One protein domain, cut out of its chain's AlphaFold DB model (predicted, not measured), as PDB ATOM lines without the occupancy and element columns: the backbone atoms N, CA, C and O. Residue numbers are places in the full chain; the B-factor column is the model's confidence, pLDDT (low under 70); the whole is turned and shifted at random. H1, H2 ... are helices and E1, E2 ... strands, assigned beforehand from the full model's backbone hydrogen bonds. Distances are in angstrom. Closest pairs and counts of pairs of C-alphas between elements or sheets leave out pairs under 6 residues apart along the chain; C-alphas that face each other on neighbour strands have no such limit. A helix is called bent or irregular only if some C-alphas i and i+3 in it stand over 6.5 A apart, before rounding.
ATOM      1  N   ILE A  60       4.838  10.413 -15.570       40.97
ATOM      2  CA  ILE A  60       5.252   9.049 -15.859       40.97
ATOM      3  C   ILE A  60       5.963   9.123 -17.196       40.97
ATOM      4  O   ILE A  60       5.339   9.121 -18.257       40.97
ATOM      5  N   ARG A  61       7.282   9.254 -17.135       39.69
ATOM      6  CA  ARG A  61       8.118   8.904 -18.284       39.69
ATOM      7  C   ARG A  61       7.942   7.401 -18.551       39.69
ATOM      8  O   ARG A  61       7.602   6.659 -17.633       39.69
ATOM      9  N   ASP A  62       8.158   6.921 -19.774       40.53
ATOM     10  CA  ASP A  62       7.915   5.504 -20.106       40.53
ATOM     11  C   ASP A  62       8.710   4.515 -19.214       40.53
ATOM     12  O   ASP A  62       8.300   3.371 -19.017       40.53
ATOM     13  N   ASP A  63       9.817   4.965 -18.613       44.56
ATOM     14  CA  ASP A  63      10.637   4.237 -17.639       44.56
ATOM     15  C   ASP A  63      10.104   4.273 -16.188       44.56
ATOM     16  O   ASP A  63      10.548   3.491 -15.349       44.56
ATOM     17  N   GLU A  64       9.110   5.112 -15.889       44.72
ATOM     18  CA  GLU A  64       8.437   5.240 -14.587       44.72
ATOM     19  C   GLU A  64       7.121   4.442 -14.516       44.72
ATOM     20  O   GLU A  64       6.438   4.448 -13.491       44.72
ATOM     21  N   HIS A  65       6.749   3.703 -15.567       49.91
ATOM     22  CA  HIS A  65       5.538   2.871 -15.579       49.91
ATOM     23  C   HIS A  65       5.502   1.828 -14.453       49.91
ATOM     24  O   HIS A  65       4.436   1.570 -13.891       49.91
ATOM     25  N   ALA A  66       6.660   1.266 -14.092       47.72
ATOM     26  CA  ALA A  66       6.781   0.364 -12.949       47.72
ATOM     27  C   ALA A  66       6.472   1.088 -11.628       47.72
ATOM     28  O   ALA A  66       5.711   0.569 -10.813       47.72
ATOM     29  N   GLN A  67       6.960   2.325 -11.463       49.03
ATOM     30  CA  GLN A  67       6.624   3.165 -10.312       49.03
ATOM     31  C   GLN A  67       5.152   3.573 -10.318       49.03
ATOM     32  O   GLN A  67       4.560   3.607  -9.252       49.03
ATOM     33  N   LYS A  68       4.520   3.840 -11.473       51.28
ATOM     34  CA  LYS A  68       3.067   4.095 -11.532       51.28
ATOM     35  C   LYS A  68       2.293   2.931 -10.923       51.28
ATOM     36  O   LYS A  68       1.471   3.156 -10.045       51.28
ATOM     37  N   PHE A  69       2.569   1.715 -11.392       54.62
ATOM     38  CA  PHE A  69       1.873   0.511 -10.943       54.62
ATOM     39  C   PHE A  69       2.074   0.266  -9.445       54.62
ATOM     40  O   PHE A  69       1.122  -0.019  -8.726       54.62
ATOM     41  N   GLU A  70       3.306   0.448  -8.967       52.00
ATOM     42  CA  GLU A  70       3.653   0.286  -7.555       52.00
ATOM     43  C   GLU A  70       3.051   1.397  -6.673       52.00
ATOM     44  O   GLU A  70       2.621   1.137  -5.555       52.00
ATOM     45  N   LEU A  71       2.958   2.632  -7.181       54.00
ATOM     46  CA  LEU A  71       2.408   3.784  -6.460       54.00
ATOM     47  C   LEU A  71       0.888   3.764  -6.372       54.00
ATOM     48  O   LEU A  71       0.328   4.167  -5.351       54.00
ATOM     49  N   THR A  72       0.214   3.373  -7.451       59.97
ATOM     50  CA  THR A  72      -1.245   3.370  -7.470       59.97
ATOM     51  C   THR A  72      -1.830   2.060  -6.966       59.97
ATOM     52  O   THR A  72      -2.988   2.078  -6.566       59.97
ATOM     53  N   VAL A  73      -1.050   0.975  -6.887       63.31
ATOM     54  CA  VAL A  73      -1.481  -0.337  -6.370       63.31
ATOM     55  C   VAL A  73      -2.796  -0.763  -7.025       63.31
ATOM     56  O   VAL A  73      -3.863  -0.682  -6.416       63.31
ATOM     57  N   ASP A  74      -2.731  -1.124  -8.306       70.69
ATOM     58  CA  ASP A  74      -3.891  -1.564  -9.093       70.69
ATOM     59  C   ASP A  74      -5.075  -0.581  -9.074       70.69
ATOM     60  O   ASP A  74      -6.237  -0.983  -9.122       70.69
ATOM     61  N   SER A  75      -4.793   0.725  -9.009       77.94
ATOM     62  CA  SER A  75      -5.824   1.759  -9.089       77.94
ATOM     63  C   SER A  75      -5.465   2.917 -10.016       77.94
ATOM     64  O   SER A  75      -4.307   3.113 -10.394       77.94
ATOM     65  N   GLU A  76      -6.473   3.691 -10.398       84.81
ATOM     66  CA  GLU A  76      -6.354   4.903 -11.194       84.81
ATOM     67  C   GLU A  76      -7.228   6.007 -10.600       84.81
ATOM     68  O   GLU A  76      -8.348   5.768 -10.151       84.81
ATOM     69  N   TYR A  77      -6.691   7.222 -10.570       85.25
ATOM     70  CA  TYR A  77      -7.371   8.379 -10.010       85.25
ATOM     71  C   TYR A  77      -8.009   9.210 -11.111       85.25
ATOM     72  O   TYR A  77      -7.407   9.412 -12.165       85.25
ATOM     73  N   TYR A  78      -9.182   9.760 -10.826       86.19
ATOM     74  CA  TYR A  78      -9.960  10.587 -11.730       86.19
ATOM     75  C   TYR A  78     -10.391  11.878 -11.034       86.19
ATOM     76  O   TYR A  78     -10.768  11.886  -9.865       86.19
ATOM     77  N   LEU A  79     -10.341  12.982 -11.775       87.75
ATOM     78  CA  LEU A  79     -10.925  14.262 -11.394       87.75
ATOM     79  C   LEU A  79     -11.903  14.680 -12.490       87.75
ATOM     80  O   LEU A  79     -11.504  14.853 -13.643       87.75
ATOM     81  N   ASP A  80     -13.177  14.822 -12.135       88.25
ATOM     82  CA  ASP A  80     -14.273  15.104 -13.073       88.25
ATOM     83  C   ASP A  80     -14.287  14.145 -14.282       88.25
ATOM     84  O   ASP A  80     -14.422  14.567 -15.431       88.25
ATOM     85  N   GLY A  81     -14.055  12.851 -14.036       85.94
ATOM     86  CA  GLY A  81     -14.012  11.817 -15.077       85.94
ATOM     87  C   GLY A  81     -12.744  11.809 -15.942       85.94
ATOM     88  O   GLY A  81     -12.640  10.996 -16.855       85.94
ATOM     89  N   ASN A  82     -11.762  12.671 -15.661       83.69
ATOM     90  CA  ASN A  82     -10.480  12.692 -16.365       83.69
ATOM     91  C   ASN A  82      -9.378  12.079 -15.505       83.69
ATOM     92  O   ASN A  82      -9.254  12.416 -14.329       83.69
ATOM     93  N   VAL A  83      -8.535  11.238 -16.108       80.88
ATOM     94  CA  VAL A  83      -7.401  10.605 -15.420       80.88
ATOM     95  C   VAL A  83      -6.502  11.667 -14.771       80.88
ATOM     96  O   VAL A  83      -5.997  12.576 -15.433       80.88
ATOM     97  N   ASN A  84      -6.274  11.536 -13.464       79.19
ATOM     98  CA  ASN A  84      -5.511  12.454 -12.623       79.19
ATOM     99  C   ASN A  84      -4.539  11.701 -11.701       79.19
ATOM    100  O   ASN A  84      -4.513  11.900 -10.492       79.19
ATOM    101  N   ASN A  85      -3.664  10.874 -12.275       71.00
ATOM    102  CA  ASN A  85      -2.592  10.184 -11.534       71.00
ATOM    103  C   ASN A  85      -1.404  11.104 -11.165       71.00
ATOM    104  O   ASN A  85      -0.290  10.640 -10.939       71.00
ATOM    105  N   GLY A  86      -1.618  12.423 -11.176       70.25
ATOM    106  CA  GLY A  86      -0.591  13.441 -10.976       70.25
ATOM    107  C   GLY A  86      -0.471  13.887  -9.520       70.25
ATOM    108  O   GLY A  86      -0.593  13.098  -8.586       70.25
ATOM    109  N   GLY A  87      -0.228  15.183  -9.314       68.25
ATOM    110  CA  GLY A  87       0.024  15.755  -7.986       68.25
ATOM    111  C   GLY A  87      -1.089  15.519  -6.959       68.25
ATOM    112  O   GLY A  87      -0.773  15.288  -5.797       68.25
ATOM    113  N   LEU A  88      -2.363  15.517  -7.371       76.31
ATOM    114  CA  LEU A  88      -3.487  15.258  -6.462       76.31
ATOM    115  C   LEU A  88      -3.536  13.789  -6.028       76.31
ATOM    116  O   LEU A  88      -3.592  13.520  -4.832       76.31
ATOM    117  N   ALA A  89      -3.416  12.843  -6.966       73.81
ATOM    118  CA  ALA A  89      -3.296  11.425  -6.626       73.81
ATOM    119  C   ALA A  89      -2.092  11.166  -5.720       73.81
ATOM    120  O   ALA A  89      -2.202  10.443  -4.741       73.81
ATOM    121  N   CYS A  90      -0.955  11.810  -5.991       68.69
ATOM    122  CA  CYS A  90       0.216  11.715  -5.126       68.69
ATOM    123  C   CYS A  90      -0.081  12.251  -3.721       68.69
ATOM    124  O   CYS A  90       0.290  11.615  -2.742       68.69
ATOM    125  N   ALA A  91      -0.751  13.399  -3.609       72.00
ATOM    126  CA  ALA A  91      -1.135  13.951  -2.318       72.00
ATOM    127  C   ALA A  91      -2.019  12.969  -1.535       72.00
ATOM    128  O   ALA A  91      -1.730  12.723  -0.371       72.00
ATOM    129  N   HIS A  92      -2.988  12.319  -2.185       76.56
ATOM    130  CA  HIS A  92      -3.779  11.257  -1.561       76.56
ATOM    131  C   HIS A  92      -2.931  10.030  -1.170       76.56
ATOM    132  O   HIS A  92      -2.948   9.616  -0.017       76.56
ATOM    133  N   ILE A  93      -2.145   9.475  -2.103       67.50
ATOM    134  CA  ILE A  93      -1.305   8.274  -1.901       67.50
ATOM    135  C   ILE A  93      -0.339   8.449  -0.726       67.50
ATOM    136  O   ILE A  93      -0.109   7.513   0.033       67.50
ATOM    137  N   TRP A  94       0.233   9.644  -0.587       62.03
ATOM    138  CA  TRP A  94       1.188   9.961   0.473       62.03
ATOM    139  C   TRP A  94       0.541  10.562   1.719       62.03
ATOM    140  O   TRP A  94       1.265  10.931   2.646       62.03
ATOM    141  N   ASN A  95      -0.781  10.751   1.700       63.69
ATOM    142  CA  ASN A  95      -1.526  11.576   2.642       63.69
ATOM    143  C   ASN A  95      -0.784  12.872   2.992       63.69
ATOM    144  O   ASN A  95      -0.414  13.162   4.132       63.69
ATOM    145  N   THR A  96      -0.494  13.630   1.953       66.94
ATOM    146  CA  THR A  96       0.094  14.955   2.041       66.94
ATOM    147  C   THR A  96      -0.891  15.975   1.490       66.94
ATOM    148  O   THR A  96      -1.981  15.645   1.028       66.94
ATOM    149  N   PHE A  97      -0.513  17.244   1.560       69.31
ATOM    150  CA  PHE A  97      -1.329  18.330   1.043       69.31
ATOM    151  C   PHE A  97      -0.935  18.664  -0.387       69.31
ATOM    152  O   PHE A  97       0.250  18.661  -0.733       69.31
ATOM    153  N   SER A  98      -1.918  19.060  -1.185       74.50
ATOM    154  CA  SER A  98      -1.659  19.730  -2.452       74.50
ATOM    155  C   SER A  98      -1.598  21.237  -2.230       74.50
ATOM    156  O   SER A  98      -2.523  21.845  -1.688       74.50
ATOM    157  N   VAL A  99      -0.496  21.854  -2.649       66.50
ATOM    158  CA  VAL A  99      -0.369  23.313  -2.673       66.50
ATOM    159  C   VAL A  99      -0.730  23.789  -4.067       66.50
ATOM    160  O   VAL A  99      -0.066  23.422  -5.038       66.50
ATOM    161  N   ASN A 100      -1.757  24.627  -4.163       65.69
ATOM    162  CA  ASN A 100      -2.165  25.216  -5.430       65.69
ATOM    163  C   ASN A 100      -2.036  26.739  -5.417       65.69
ATOM    164  O   ASN A 100      -2.313  27.417  -4.427       65.69
ATOM    165  N   PHE A 101      -1.670  27.276  -6.572       54.69
ATOM    166  CA  PHE A 101      -1.597  28.701  -6.826       54.69
ATOM    167  C   PHE A 101      -2.871  29.090  -7.580       54.69
ATOM    168  O   PHE A 101      -2.885  29.044  -8.794       54.69
ATOM    169  N   HIS A 102      -3.963  29.340  -6.849       59.31
ATOM    170  CA  HIS A 102      -5.209  30.036  -7.242       59.31
ATOM    171  C   HIS A 102      -5.656  30.059  -8.732       59.31
ATOM    172  O   HIS A 102      -6.197  31.052  -9.201       59.31
ATOM    173  N   THR A 103      -5.517  28.968  -9.485       54.94
ATOM    174  CA  THR A 103      -5.821  28.929 -10.933       54.94
ATOM    175  C   THR A 103      -7.315  28.870 -11.289       54.94
ATOM    176  O   THR A 103      -7.673  28.937 -12.462       54.94
ATOM    177  N   SER A 104      -8.193  28.692 -10.301       65.00
ATOM    178  CA  SER A 104      -9.644  28.509 -10.442       65.00
ATOM    179  C   SER A 104     -10.302  28.579  -9.060       65.00
ATOM    180  O   SER A 104      -9.674  28.222  -8.058       65.00
ATOM    181  N   GLU A 105     -11.573  28.985  -9.008       70.31
ATOM    182  CA  GLU A 105     -12.370  29.035  -7.775       70.31
ATOM    183  C   GLU A 105     -12.481  27.676  -7.078       70.31
ATOM    184  O   GLU A 105     -12.529  27.614  -5.855       70.31
ATOM    185  N   ARG A 106     -12.422  26.566  -7.820       72.56
ATOM    186  CA  ARG A 106     -12.499  25.225  -7.221       72.56
ATOM    187  C   ARG A 106     -11.354  24.911  -6.251       72.56
ATOM    188  O   ARG A 106     -11.463  23.997  -5.448       72.56
ATOM    189  N   TRP A 107     -10.245  25.647  -6.332       72.31
ATOM    190  CA  TRP A 107      -9.098  25.479  -5.439       72.31
ATOM    191  C   TRP A 107      -9.173  26.364  -4.190       72.31
ATOM    192  O   TRP A 107      -8.250  26.368  -3.374       72.31
ATOM    193  N   LEU A 108     -10.249  27.143  -4.057       69.38
ATOM    194  CA  LEU A 108     -10.575  27.893  -2.845       69.38
ATOM    195  C   LEU A 108     -11.111  26.987  -1.742       69.38
ATOM    196  O   LEU A 108     -11.118  27.383  -0.583       69.38
ATOM    197  N   HIS A 109     -11.557  25.782  -2.094       81.38
ATOM    198  CA  HIS A 109     -11.937  24.778  -1.117       81.38
ATOM    199  C   HIS A 109     -10.705  24.258  -0.373       81.38
ATOM    200  O   HIS A 109      -9.597  24.211  -0.912       81.38
ATOM    201  N   ASN A 110     -10.905  23.855   0.881       80.00
ATOM    202  CA  ASN A 110      -9.854  23.282   1.717       80.00
ATOM    203  C   ASN A 110      -9.570  21.807   1.371       80.00
ATOM    204  O   ASN A 110      -8.571  21.264   1.841       80.00
ATOM    205  N   SER A 111     -10.372  21.182   0.509       88.12
ATOM    206  CA  SER A 111     -10.132  19.856  -0.054       88.12
ATOM    207  C   SER A 111     -10.711  19.719  -1.468       88.12
ATOM    208  O   SER A 111     -11.469  20.571  -1.940       88.12
ATOM    209  N   ILE A 112     -10.312  18.658  -2.170       89.81
ATOM    210  CA  ILE A 112     -10.882  18.227  -3.446       89.81
ATOM    211  C   ILE A 112     -11.059  16.713  -3.447       89.81
ATOM    212  O   ILE A 112     -10.204  15.986  -2.951       89.81
ATOM    213  N   LEU A 113     -12.158  16.241  -4.021       90.94
ATOM    214  CA  LEU A 113     -12.444  14.818  -4.138       90.94
ATOM    215  C   LEU A 113     -11.903  14.282  -5.465       90.94
ATOM    216  O   LEU A 113     -12.165  14.858  -6.524       90.94
ATOM    217  N   LEU A 114     -11.165  13.183  -5.402       90.38
ATOM    218  CA  LEU A 114     -10.852  12.341  -6.547       90.38
ATOM    219  C   LEU A 114     -11.692  11.070  -6.474       90.38
ATOM    220  O   LEU A 114     -11.970  10.575  -5.387       90.38
ATOM    221  N   GLU A 115     -12.015  10.497  -7.623       92.00
ATOM    222  CA  GLU A 115     -12.453   9.107  -7.689       92.00
ATOM    223  C   GLU A 115     -11.213   8.222  -7.835       92.00
ATOM    224  O   GLU A 115     -10.385   8.446  -8.718       92.00
ATOM    225  N   LYS A 116     -11.069   7.219  -6.973       89.81
ATOM    226  CA  LYS A 116     -10.040   6.184  -7.076       89.81
ATOM    227  C   LYS A 116     -10.705   4.889  -7.533       89.81
ATOM    228  O   LYS A 116     -11.412   4.263  -6.748       89.81
ATOM    229  N   ALA A 117     -10.468   4.491  -8.777       87.50
ATOM    230  CA  ALA A 117     -10.993   3.264  -9.369       87.50
ATOM    231  C   ALA A 117      -9.951   2.141  -9.294       87.50
ATOM    232  O   ALA A 117      -8.795   2.357  -9.648       87.50
ATOM    233  N   PHE A 118     -10.344   0.952  -8.849       84.50
ATOM    234  CA  PHE A 118      -9.484  -0.223  -8.715       84.50
ATOM    235  C   PHE A 118      -9.646  -1.185  -9.900       84.50
ATOM    236  O   PHE A 118     -10.667  -1.195 -10.590       84.50
ATOM    237  N   ALA A 119      -8.642  -2.034 -10.128       78.00
ATOM    238  CA  ALA A 119      -8.634  -3.014 -11.216       78.00
ATOM    239  C   ALA A 119      -9.750  -4.072 -11.109       78.00
ATOM    240  O   ALA A 119     -10.120  -4.677 -12.115       78.00
ATOM    241  N   ASP A 120     -10.306  -4.285  -9.913       80.75
ATOM    242  CA  ASP A 120     -11.451  -5.172  -9.675       80.75
ATOM    243  C   ASP A 120     -12.810  -4.540 -10.045       80.75
ATOM    244  O   ASP A 120     -13.852  -5.186  -9.923       80.75
ATOM    245  N   GLY A 121     -12.801  -3.293 -10.528       82.88
ATOM    246  CA  GLY A 121     -13.985  -2.540 -10.934       82.88
ATOM    247  C   GLY A 121     -14.684  -1.799  -9.794       82.88
ATOM    248  O   GLY A 121     -15.709  -1.162 -10.037       82.88
ATOM    249  N   THR A 122     -14.162  -1.864  -8.567       87.31
ATOM    250  CA  THR A 122     -14.650  -1.040  -7.454       87.31
ATOM    251  C   THR A 122     -14.077   0.377  -7.528       87.31
ATOM    252  O   THR A 122     -13.040   0.615  -8.148       87.31
ATOM    253  N   SER A 123     -14.742   1.344  -6.895       88.12
ATOM    254  CA  SER A 123     -14.197   2.690  -6.725       88.12
ATOM    255  C   SER A 123     -14.507   3.256  -5.346       88.12
ATOM    256  O   SER A 123     -15.423   2.806  -4.653       88.12
ATOM    257  N   GLN A 124     -13.695   4.223  -4.929       88.56
ATOM    258  CA  GLN A 124     -13.885   4.956  -3.687       88.56
ATOM    259  C   GLN A 124     -13.527   6.428  -3.859       88.56
ATOM    260  O   GLN A 124     -12.691   6.789  -4.692       88.56
ATOM    261  N   ASP A 125     -14.093   7.255  -2.991       90.12
ATOM    262  CA  ASP A 125     -13.709   8.651  -2.886       90.12
ATOM    263  C   ASP A 125     -12.330   8.787  -2.230       90.12
ATOM    264  O   ASP A 125     -12.002   8.128  -1.239       90.12
ATOM    265  N   ALA A 126     -11.516   9.662  -2.804       85.69
ATOM    266  CA  ALA A 126     -10.169   9.986  -2.373       85.69
ATOM    267  C   ALA A 126     -10.074  11.497  -2.137       85.69
ATOM    268  O   ALA A 126      -9.828  12.280  -3.057       85.69
ATOM    269  N   GLU A 127     -10.296  11.917  -0.892       89.31
ATOM    270  CA  GLU A 127     -10.216  13.325  -0.510       89.31
ATOM    271  C   GLU A 127      -8.756  13.793  -0.419       89.31
ATOM    272  O   GLU A 127      -7.924  13.212   0.276       89.31
ATOM    273  N   VAL A 128      -8.443  14.878  -1.124       83.62
ATOM    274  CA  VAL A 128      -7.131  15.524  -1.138       83.62
ATOM    275  C   VAL A 128      -7.236  16.888  -0.482       83.62
ATOM    276  O   VAL A 128      -7.933  17.773  -0.975       83.62
ATOM    277  N   LEU A 129      -6.485  17.095   0.594       82.94
ATOM    278  CA  LEU A 129      -6.456  18.371   1.303       82.94
ATOM    279  C   LEU A 129      -5.673  19.422   0.502       82.94
ATOM    280  O   LEU A 129      -4.557  19.179   0.029       82.94
ATOM    281  N   LEU A 130      -6.253  20.613   0.370       80.06
ATOM    282  CA  LEU A 130      -5.698  21.736  -0.378       80.06
ATOM    283  C   LEU A 130      -5.170  22.820   0.564       80.06
ATOM    284  O   LEU A 130      -5.849  23.250   1.496       80.06
ATOM    285  N   LEU A 131      -3.986  23.349   0.265       70.69
ATOM    286  CA  LEU A 131      -3.404  24.517   0.927       70.69
ATOM    287  C   LEU A 131      -3.210  25.631  -0.102       70.69
ATOM    288  O   LEU A 131      -2.260  25.603  -0.885       70.69
ATOM    289  N   THR A 132      -4.117  26.609  -0.118       66.94
ATOM    290  CA  THR A 132      -4.095  27.702  -1.111       66.94
ATOM    291  C   THR A 132      -4.103  29.096  -0.494       66.94
ATOM    292  O   THR A 132      -3.691  30.056  -1.146       66.94
ATOM    293  N   ASN A 133      -4.510  29.221   0.768       65.75
ATOM    294  CA  ASN A 133      -4.477  30.462   1.535       65.75
ATOM    295  C   ASN A 133      -4.131  30.180   3.010       65.75
ATOM    296  O   ASN A 133      -4.041  29.030   3.438       65.75
ATOM    297  N   ALA A 134      -3.901  31.246   3.781       65.12
ATOM    298  CA  ALA A 134      -3.529  31.134   5.190       65.12
ATOM    299  C   ALA A 134      -4.660  30.581   6.072       65.12
ATOM    300  O   ALA A 134      -4.370  29.982   7.100       65.12
ATOM    301  N   GLU A 135      -5.925  30.729   5.673       67.81
ATOM    302  CA  GLU A 135      -7.067  30.214   6.436       67.81
ATOM    303  C   GLU A 135      -7.082  28.680   6.430       67.81
ATOM    304  O   GLU A 135      -7.418  28.070   7.440       67.81
ATOM    305  N   HIS A 136      -6.615  28.038   5.351       71.88
ATOM    306  CA  HIS A 136      -6.492  26.572   5.262       71.88
ATOM    307  C   HIS A 136      -5.577  25.971   6.334       71.88
ATOM    308  O   HIS A 136      -5.746  24.807   6.688       71.88
ATOM    309  N   TYR A 137      -4.627  26.746   6.866       64.50
ATOM    310  CA  TYR A 137      -3.800  26.294   7.981       64.50
ATOM    311  C   TYR A 137      -4.647  25.980   9.216       64.50
ATOM    312  O   TYR A 137      -4.438  24.942   9.836       64.50
ATOM    313  N   GLU A 138      -5.615  26.837   9.544       70.81
ATOM    314  CA  GLU A 138      -6.482  26.647  10.712       70.81
ATOM    315  C   GLU A 138      -7.371  25.410  10.539       70.81
ATOM    316  O   GLU A 138      -7.506  24.614  11.467       70.81
ATOM    317  N   TYR A 139      -7.902  25.189   9.332       73.81
ATOM    318  CA  TYR A 139      -8.710  24.004   9.023       73.81
ATOM    319  C   TYR A 139      -7.920  22.696   9.145       73.81
ATOM    320  O   TYR A 139      -8.454  21.703   9.628       73.81
ATOM    321  N   HIS A 140      -6.648  22.704   8.736       73.88
ATOM    322  CA  HIS A 140      -5.821  21.497   8.634       73.88
ATOM    323  C   HIS A 140      -4.759  21.380   9.722       73.88
ATOM    324  O   HIS A 140      -3.845  20.563   9.611       73.88
ATOM    325  N   HIS A 141      -4.835  22.202  10.768       74.75
ATOM    326  CA  HIS A 141      -3.776  22.323  11.766       74.75
ATOM    327  C   HIS A 141      -3.421  20.983  12.426       74.75
ATOM    328  O   HIS A 141      -2.241  20.696  12.639       74.75
ATOM    329  N   ALA A 142      -4.418  20.154  12.747       71.00
ATOM    330  CA  ALA A 142      -4.199  18.867  13.401       71.00
ATOM    331  C   ALA A 142      -3.456  17.884  12.480       71.00
ATOM    332  O   ALA A 142      -2.439  17.314  12.877       71.00
ATOM    333  N   GLU A 143      -3.902  17.738  11.237       68.12
ATOM    334  CA  GLU A 143      -3.287  16.899  10.207       68.12
ATOM    335  C   GLU A 143      -1.881  17.395   9.843       68.12
ATOM    336  O   GLU A 143      -0.935  16.605   9.817       68.12
ATOM    337  N   LEU A 144      -1.706  18.707   9.654       65.25
ATOM    338  CA  LEU A 144      -0.398  19.335   9.455       65.25
ATOM    339  C   LEU A 144       0.539  19.024  10.616       65.25
ATOM    340  O   LEU A 144       1.676  18.612  10.392       65.25
ATOM    341  N   SER A 145       0.051  19.170  11.847       68.06
ATOM    342  CA  SER A 145       0.816  18.868  13.053       68.06
ATOM    343  C   SER A 145       1.224  17.400  13.098       68.06
ATOM    344  O   SER A 145       2.387  17.120  13.375       68.06
ATOM    345  N   ARG A 146       0.333  16.459  12.763       67.00
ATOM    346  CA  ARG A 146       0.666  15.023  12.697       67.00
ATOM    347  C   ARG A 146       1.734  14.717  11.648       67.00
ATOM    348  O   ARG A 146       2.596  13.882  11.892       67.00
ATOM    349  N   LEU A 147       1.705  15.398  10.504       63.44
ATOM    350  CA  LEU A 147       2.648  15.161   9.407       63.44
ATOM    351  C   LEU A 147       4.046  15.736   9.665       63.44
ATOM    352  O   LEU A 147       5.039  15.169   9.209       63.44
ATOM    353  N   ILE A 148       4.137  16.863  10.377       63.62
ATOM    354  CA  ILE A 148       5.419  17.540  10.637       63.62
ATOM    355  C   ILE A 148       6.021  17.199  12.001       63.62
ATOM    356  O   ILE A 148       7.213  17.437  12.214       63.62
ATOM    357  N   THR A 149       5.227  16.662  12.930       69.50
ATOM    358  CA  THR A 149       5.718  16.284  14.256       69.50
ATOM    359  C   THR A 149       6.419  14.943  14.160       69.50
ATOM    360  O   THR A 149       5.798  13.891  14.046       69.50
ATOM    361  N   LYS A 150       7.748  14.996  14.205       77.88
ATOM    362  CA  LYS A 150       8.568  13.799  14.332       77.88
ATOM    363  C   LYS A 150       8.349  13.151  15.703       77.88
ATOM    364  O   LYS A 150       8.288  13.895  16.688       77.88
TER     365      LYS A 150
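Overview. This is residues 60 to 150 of the 254 residues of the protein "Putative mRNA interferase YoeB" of Aeromonas hydrophila (UniProt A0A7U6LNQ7). A long hairpin of E2 and E3, with the shorter E1 beside E2, makes a narrow, strongly twisted sheet, and the short helix H2 packs on it, mostly on E3. Residues 62 to 67 of H1 stick out near one end of the hairpin, while H3 and H4 sit near the other, with H5 following off the sheet. The printed part has 91 residues with five named helices and three named strands, ordered H1 E1 H2 H3 E2 E3 H4 H5; the sheet, E1 - E2 - E3, is antiparallel and the class is mixed. It is only just compact, close to loose, with a radius of gyration of the C-alphas of 14.2 A and spans of 37 by 34 by 27 A.

Along the chain. H1, residues 62 to 72, begins with C-alpha 62 at (7.915, 5.504, -20.106), is 15.8 A long and is irregular, C-alphas 63 and 66 being 7.2 A apart. E1 is residues 75 to 79, H2 87 to 93 and H3 105 to 108. E2, residues 111 to 118, is 21.9 A long; E3, residues 123 to 131, 25.5 A. H4 is residues 135 to 139; H5, residues 141 to 148, ends with C-alpha 148 at (5.419, 17.540, 10.637).

Arrangement. Within hydrogen-bond range are N 78 and O 115 of E1 and E2, 2.8 A, and N 114 and O 126 of the hairpin E2 and E3, 2.8 A. H2 is on the sheet; its closest C-alphas with E3 are His 92 and Val 128, 5.4 A. H1 and H4 only graze the sheet, as does H3, only just, with 5 pairs of C-alphas within 10 A. H5 is close to H4 but not clearly touching, the closest C-alphas, Tyr 137 and Leu 144, 7.9 A apart. O i to N i+4 pairs are all within range in H2, H4 and H5, and 5 of 7 in H1; H3 is too short for one.

Size, cuts and confidence. The farthest C-alphas, Asp 62 and Glu 138, are 40.1 A apart. The printed part has no cut, and the link H2 to H3 is long. Mean pLDDT of the printed part is 71.5, with 40 residues under 70, among them 60 to 73.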